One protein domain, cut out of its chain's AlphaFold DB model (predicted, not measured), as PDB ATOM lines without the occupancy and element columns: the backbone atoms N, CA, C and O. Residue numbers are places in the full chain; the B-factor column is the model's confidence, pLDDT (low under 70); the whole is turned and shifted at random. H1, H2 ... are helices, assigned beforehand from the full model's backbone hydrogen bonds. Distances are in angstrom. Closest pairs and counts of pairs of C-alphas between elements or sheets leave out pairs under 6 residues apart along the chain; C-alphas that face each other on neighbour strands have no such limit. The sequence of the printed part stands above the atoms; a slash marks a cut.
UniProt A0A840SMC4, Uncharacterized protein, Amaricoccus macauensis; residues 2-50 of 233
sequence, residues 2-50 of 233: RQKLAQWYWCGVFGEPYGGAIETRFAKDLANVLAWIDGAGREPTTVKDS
ATOM      1  N   ARG A   2     166.221 153.866  92.261       86.50
ATOM      2  CA  ARG A   2     164.951 153.988  93.024       86.50
ATOM      3  C   ARG A   2     165.023 153.515  94.486       86.50
ATOM      4  O   ARG A   2     164.515 154.202  95.361       86.50
ATOM      5  N   GLN A   3     165.695 152.393  94.752       89.00
ATOM      6  CA  GLN A   3     165.853 151.856  96.111       89.00
ATOM      7  C   GLN A   3     166.669 152.778  97.031       89.00
ATOM      8  O   GLN A   3     166.220 153.070  98.130       89.00
ATOM      9  N   LYS A   4     167.818 153.294  96.569       90.38
ATOM     10  CA  LYS A   4     168.658 154.227  97.344       90.38
ATOM     11  C   LYS A   4     167.914 155.523  97.674       90.38
ATOM     12  O   LYS A   4     167.965 155.992  98.805       90.38
ATOM     13  N   LEU A   5     167.178 156.067  96.703       90.69
ATOM     14  CA  LEU A   5     166.371 157.269  96.914       90.69
ATOM     15  C   LEU A   5     165.246 157.028  97.931       90.69
ATOM     16  O   LEU A   5     165.060 157.838  98.835       90.69
ATOM     17  N   ALA A   6     164.532 155.903  97.814       91.69
ATOM     18  CA  ALA A   6     163.501 155.519  98.774       91.69
ATOM     19  C   ALA A   6     164.084 155.317 100.181       91.69
ATOM     20  O   ALA A   6     163.531 155.830 101.148       91.69
ATOM     21  N   GLN A   7     165.226 154.634 100.291       92.31
ATOM     22  CA  GLN A   7     165.912 154.420 101.561       92.31
ATOM     23  C   GLN A   7     166.310 155.746 102.215       92.31
ATOM     24  O   GLN A   7     166.025 155.953 103.392       92.31
ATOM     25  N   TRP A   8     166.923 156.661 101.458       92.25
ATOM     26  CA  TRP A   8     167.263 157.999 101.945       92.25
ATOM     27  C   TRP A   8     166.028 158.769 102.413       92.25
ATOM     28  O   TRP A   8     166.030 159.296 103.526       92.25
ATOM     29  N   TYR A   9     164.958 158.764 101.616       92.50
ATOM     30  CA  TYR A   9     163.698 159.411 101.970       92.50
ATOM     31  C   TYR A   9     163.137 158.869 103.291       92.50
ATOM     32  O   TYR A   9     162.870 159.643 104.209       92.50
ATOM     33  N   TRP A  10     163.021 157.545 103.438       94.69
ATOM     34  CA  TRP A  10     162.489 156.933 104.659       94.69
ATOM     35  C   TRP A  10     163.402 157.130 105.868       94.69
ATOM     36  O   TRP A  10     162.907 157.385 106.966       94.69
ATOM     37  N   CYS A  11     164.723 157.087 105.682       93.12
ATOM     38  CA  CYS A  11     165.679 157.406 106.741       93.12
ATOM     39  C   CYS A  11     165.528 158.853 107.231       93.12
ATOM     40  O   CYS A  11     165.609 159.089 108.437       93.12
ATOM     41  N   GLY A  12     165.246 159.799 106.328       91.44
ATOM     42  CA  GLY A  12     164.918 161.183 106.671       91.44
ATOM     43  C   GLY A  12     163.558 161.324 107.363       91.44
ATOM     44  O   GLY A  12     163.445 162.016 108.370       91.44
ATOM     45  N   VAL A  13     162.522 160.634 106.883       92.81
ATOM     46  CA  VAL A  13     161.176 160.685 107.483       92.81
ATOM     47  C   VAL A  13     161.172 160.145 108.915       92.81
ATOM     48  O   VAL A  13     160.612 160.784 109.804       92.81
ATOM     49  N   PHE A  14     161.799 158.991 109.154       92.75
ATOM     50  CA  PHE A  14     161.783 158.331 110.465       92.75
ATOM     51  C   PHE A  14     162.921 158.756 111.390       92.75
ATOM     52  O   PHE A  14     162.760 158.682 112.605       92.75
ATOM     53  N   GLY A  15     164.043 159.233 110.846       87.81
ATOM     54  CA  GLY A  15     165.103 159.848 111.643       87.81
ATOM     55  C   GLY A  15     164.766 161.270 112.107       87.81
ATOM     56  O   GLY A  15     165.459 161.796 112.971       87.81
ATOM     57  N   GLU A  16     163.741 161.898 111.512       82.81
ATOM     58  CA  GLU A  16     163.335 163.299 111.719       82.81
ATOM     59  C   GLU A  16     164.527 164.303 111.797       82.81
ATOM     60  O   GLU A  16     164.480 165.243 112.595       82.81
ATOM     61  N   PRO A  17     165.602 164.182 110.974       73.25
ATOM     62  CA  PRO A  17     166.841 164.950 111.145       73.25
ATOM     63  C   PRO A  17     166.709 166.430 110.741       73.25
ATOM     64  O   PRO A  17     167.655 167.199 110.924       73.25
ATOM     65  N   TYR A  18     165.556 166.805 110.177       69.44
ATOM     66  CA  TYR A  18     165.237 168.120 109.615       69.44
ATOM     67  C   TYR A  18     164.244 168.928 110.472       69.44
ATOM     68  O   TYR A  18     163.748 169.958 110.032       69.44
ATOM     69  N   GLY A  19     163.936 168.475 111.694       61.94
ATOM     70  CA  GLY A  19     163.062 169.195 112.632       61.94
ATOM     71  C   GLY A  19     163.673 170.457 113.272       61.94
ATOM     72  O   GLY A  19     162.994 171.110 114.058       61.94
ATOM     73  N   GLY A  20     164.932 170.803 112.964       63.19
ATOM     74  CA  GLY A  20     165.662 171.988 113.452       63.19
ATOM     75  C   GLY A  20     166.746 172.451 112.459       63.19
ATOM     76  O   GLY A  20     166.864 171.839 111.406       63.19
ATOM     77  N   ALA A  21     167.495 173.526 112.782       50.31
ATOM     78  CA  ALA A  21     168.566 174.196 111.996       50.31
ATOM     79  C   ALA A  21     168.800 173.643 110.564       50.31
ATOM     80  O   ALA A  21     169.701 172.850 110.300       50.31
ATOM     81  N   ILE A  22     167.914 174.069 109.663       58.59
ATOM     82  CA  ILE A  22     167.494 173.361 108.445       58.59
ATOM     83  C   ILE A  22     168.433 173.629 107.260       58.59
ATOM     84  O   ILE A  22     168.865 172.704 106.572       58.59
ATOM     85  N   GLU A  23     168.789 174.885 107.009       56.31
ATOM     86  CA  GLU A  23     169.240 175.294 105.672       56.31
ATOM     87  C   GLU A  23     170.594 174.704 105.250       56.31
ATOM     88  O   GLU A  23     170.759 174.265 104.111       56.31
ATOM     89  N   THR A  24     171.556 174.598 106.169       59.50
ATOM     90  CA  THR A  24     172.909 174.122 105.834       59.50
ATOM     91  C   THR A  24     172.976 172.610 105.606       59.50
ATOM     92  O   THR A  24     173.891 172.130 104.930       59.50
ATOM     93  N   ARG A  25     172.021 171.844 106.156       67.88
ATOM     94  CA  ARG A  25     171.978 170.379 106.031       67.88
ATOM     95  C   ARG A  25     171.384 169.946 104.693       67.88
ATOM     96  O   ARG A  25     171.941 169.059 104.055       67.88
ATOM     97  N   PHE A  26     170.327 170.616 104.229       68.44
ATOM     98  CA  PHE A  26     169.661 170.296 102.959       68.44
ATOM     99  C   PHE A  26     170.570 170.473 101.736       68.44
ATOM    100  O   PHE A  26     170.645 169.574 100.897       68.44
ATOM    101  N   ALA A  27     171.296 171.593 101.653       68.69
ATOM    102  CA  ALA A  27     172.153 171.889 100.502       68.69
ATOM    103  C   ALA A  27     173.298 170.871 100.341       68.69
ATOM    104  O   ALA A  27     173.609 170.450  99.226       68.69
ATOM    105  N   LYS A  28     173.898 170.432 101.456       70.38
ATOM    106  CA  LYS A  28     174.957 169.410 101.452       70.38
ATOM    107  C   LYS A  28     174.408 168.005 101.205       70.38
ATOM    108  O   LYS A  28     175.051 167.218 100.512       70.38
ATOM    109  N   ASP A  29     173.235 167.685 101.745       77.50
ATOM    110  CA  ASP A  29     172.638 166.360 101.579       77.50
ATOM    111  C   ASP A  29     172.259 166.074 100.127       77.50
ATOM    112  O   ASP A  29     172.514 164.969  99.660       77.50
ATOM    113  N   LEU A  30     171.721 167.048  99.386       80.81
ATOM    114  CA  LEU A  30     171.292 166.816  98.004       80.81
ATOM    115  C   LEU A  30     172.454 166.366  97.102       80.81
ATOM    116  O   LEU A  30     172.341 165.352  96.414       80.81
ATOM    117  N   ALA A  31     173.585 167.077  97.147       83.75
ATOM    118  CA  ALA A  31     174.767 166.723  96.360       83.75
ATOM    119  C   ALA A  31     175.322 165.340  96.750       83.75
ATOM    120  O   ALA A  31     175.633 164.522  95.882       83.75
ATOM    121  N   ASN A  32     175.379 165.047  98.054       85.12
ATOM    122  CA  ASN A  32     175.846 163.756  98.561       85.12
ATOM    123  C   ASN A  32     174.928 162.599  98.140       85.12
ATOM    124  O   ASN A  32     175.410 161.523  97.790       85.12
ATOM    125  N   VAL A  33     173.609 162.812  98.153       89.44
ATOM    126  CA  VAL A  33     172.614 161.806  97.759       89.44
ATOM    127  C   VAL A  33     172.714 161.490  96.274       89.44
ATOM    128  O   VAL A  33     172.711 160.313  95.924       89.44
ATOM    129  N   LEU A  34     172.842 162.502  95.412       89.12
ATOM    130  CA  LEU A  34     172.987 162.295  93.967       89.12
ATOM    131  C   LEU A  34     174.265 161.505  93.658       89.12
ATOM    132  O   LEU A  34     174.191 160.441  93.046       89.12
ATOM    133  N   ALA A  35     175.407 161.929  94.209       90.00
ATOM    134  CA  ALA A  35     176.670 161.211  94.038       90.00
ATOM    135  C   ALA A  35     176.591 159.757  94.546       90.00
ATOM    136  O   ALA A  35     177.097 158.834  93.905       90.00
ATOM    137  N   TRP A  36     175.939 159.518  95.688       91.88
ATOM    138  CA  TRP A  36     175.745 158.168  96.223       91.88
ATOM    139  C   TRP A  36     174.820 157.303  95.362       91.88
ATOM    140  O   TRP A  36     175.068 156.102  95.194       91.88
ATOM    141  N   ILE A  37     173.752 157.886  94.816       89.81
ATOM    142  CA  ILE A  37     172.825 157.208  93.906       89.81
ATOM    143  C   ILE A  37     173.565 156.723  92.657       89.81
ATOM    144  O   ILE A  37     173.373 155.562  92.281       89.81
ATOM    145  N   ASP A  38     174.454 157.556  92.115       89.69
ATOM    146  CA  ASP A  38     175.267 157.276  90.924       89.69
ATOM    147  C   ASP A  38     176.467 156.355  91.208       89.69
ATOM    148  O   ASP A  38     177.155 155.915  90.293       89.69
ATOM    149  N   GLY A  39     176.714 156.017  92.479       86.56
ATOM    150  CA  GLY A  39     177.803 155.127  92.897       86.56
ATOM    151  C   GLY A  39     179.172 155.804  93.013       86.56
ATOM    152  O   GLY A  39     180.135 155.144  93.392       86.56
ATOM    153  N   ALA A  40     179.254 157.108  92.750       84.44
ATOM    154  CA  ALA A  40     180.475 157.907  92.859       84.44
ATOM    155  C   ALA A  40     180.694 158.507  94.265       84.44
ATOM    156  O   ALA A  40     181.780 158.989  94.578       84.44
ATOM    157  N   GLY A  41     179.661 158.502  95.115       85.25
ATOM    158  CA  GLY A  41     179.653 159.114  96.445       85.25
ATOM    159  C   GLY A  41     179.507 158.119  97.599       85.25
ATOM    160  O   GLY A  41     179.032 156.994  97.436       85.25
ATOM    161  N   ARG A  42     179.894 158.562  98.799       89.00
ATOM    162  CA  ARG A  42     179.701 157.817 100.057       89.00
ATOM    163  C   ARG A  42     178.237 157.842 100.496       89.00
ATOM    164  O   ARG A  42     177.490 158.730 100.106       89.00
ATOM    165  N   GLU A  43     177.855 156.895 101.353       88.38
ATOM    166  CA  GLU A  43     176.523 156.877 101.966       88.38
ATOM    167  C   GLU A  43     176.215 158.217 102.680       88.38
ATOM    168  O   GLU A  43     177.027 158.669 103.495       88.38
ATOM    169  N   PRO A  44     175.066 158.866 102.394       89.31
ATOM    170  CA  PRO A  44     174.679 160.120 103.028       89.31
ATOM    171  C   PRO A  44     174.509 159.968 104.538       89.31
ATOM    172  O   PRO A  44     173.986 158.957 105.008       89.31
ATOM    173  N   THR A  45     174.845 161.013 105.298       86.31
ATOM    174  CA  THR A  45     174.677 161.018 106.767       86.31
ATOM    175  C   THR A  45     173.236 160.734 107.188       86.31
ATOM    176  O   THR A  45     173.005 159.982 108.128       86.31
ATOM    177  N   THR A  46     172.257 161.233 106.430       87.81
ATOM    178  CA  THR A  46     170.834 160.947 106.649       87.81
ATOM    179  C   THR A  46     170.500 159.462 106.551       87.81
ATOM    180  O   THR A  46     169.635 159.011 107.285       87.81
ATOM    181  N   VAL A  47     171.190 158.678 105.718       90.00
ATOM    182  CA  VAL A  47     171.047 157.213 105.728       90.00
ATOM    183  C   VAL A  47     171.878 156.630 106.858       90.00
ATOM    184  O   VAL A  47     171.330 155.937 107.709       90.00
ATOM    185  N   LYS A  48     173.175 156.939 106.918       88.31
ATOM    186  CA  LYS A  48     174.129 156.347 107.864       88.31
ATOM    187  C   LYS A  48     173.693 156.482 109.326       88.31
ATOM    188  O   LYS A  48     173.630 155.481 110.038       88.31
ATOM    189  N   ASP A  49     173.302 157.682 109.737       85.88
ATOM    190  CA  ASP A  49     173.033 158.025 111.136       85.88
ATOM    191  C   ASP A  49     171.551 157.876 111.512       85.88
ATOM    192  O   ASP A  49     171.186 158.049 112.674       85.88
ATOM    193  N   SER A  50     170.678 157.550 110.548       88.31
ATOM    194  CA  SER A  50     169.260 157.340 110.840       88.31
ATOM    195  C   SER A  50     169.068 156.186 111.817       88.31
ATOM    196  O   SER A  50     169.580 155.076 111.626       88.31
TER     197      SER A  50
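What this domain is: This is residues 2 to 50 of the 233 residues of an uncharacterized protein of Amaricoccus macauensis (UniProt A0A840SMC4). Two helices of similar length, H2 and H1, make a helical hairpin shaped like a narrow V: the last residues of H2 meet H1 near its first residues, and the two spread apart toward the link that joins them. The short helix H3 packs on H1 and lies beside the V, while residues 19 to 24, at the open end, stick out. The printed part has 49 residues with three named helices, in the order H1, H2, H3, and no named strand; the class is all helix. The whole is compact, with a radius of gyration of the C-alphas of 10.2 A, and the C-alphas span 29 by 20 by 15 A.

How they stand to each other: H2, residues 23 to 37, is the longest helix. It touches H1, residues 2 to 15, at a shallow tilt of 30 degrees, and the two run opposite ways as a helical hairpin. H2 touches H1 with residues 33 to 37 alone, and H1 touches H2 with residues 4 to 8 alone; the closest C-alphas of the two are those of Lys 4 and Ile 37, 6.2 A apart. The centres of H1 and H2 are 12.8 A apart. H3, residues 45 to 48, touches H1, with the closest C-alphas, those of Trp 8 and Val 47, 5.4 A apart. H3 is close to H2 but not clearly touching it; their closest C-alphas, those of Asp 29 and Thr 46, are 7.6 A apart. In H1 every O i to N i+4 pair is within hydrogen-bond range, in H2 8 of 11 are, and H3 is too short for such a pair, its one O i to N i+3 pair being within range.

Where its parts are: H2 runs 21.9 A from C-alpha 23 at (169.240, 175.294, 105.672) to C-alpha 37 at (172.825, 157.208, 93.906). H1 begins at C-alpha 2, at (164.951, 153.988, 93.024), and measures 19.5 A to C-alpha 15. H3 measures 4.8 A and ends at C-alpha 48, at (174.129, 156.347, 107.864).

The domain as a whole: The two C-alphas farthest apart are those of Gly 20 and Gly 39, at 29.2 A. The C-alphas of Arg 2 and Ser 50, the first and last printed residues, are 18.6 A apart. The printed part has no cut. The links from H1 to H2 and from H2 to H3 are both short, with 7 residues each. Residues 19 to 24 stand free. The mean pLDDT of the printed part is 82.6, and the model's confidence is low, under 70, at residues 18 to 27.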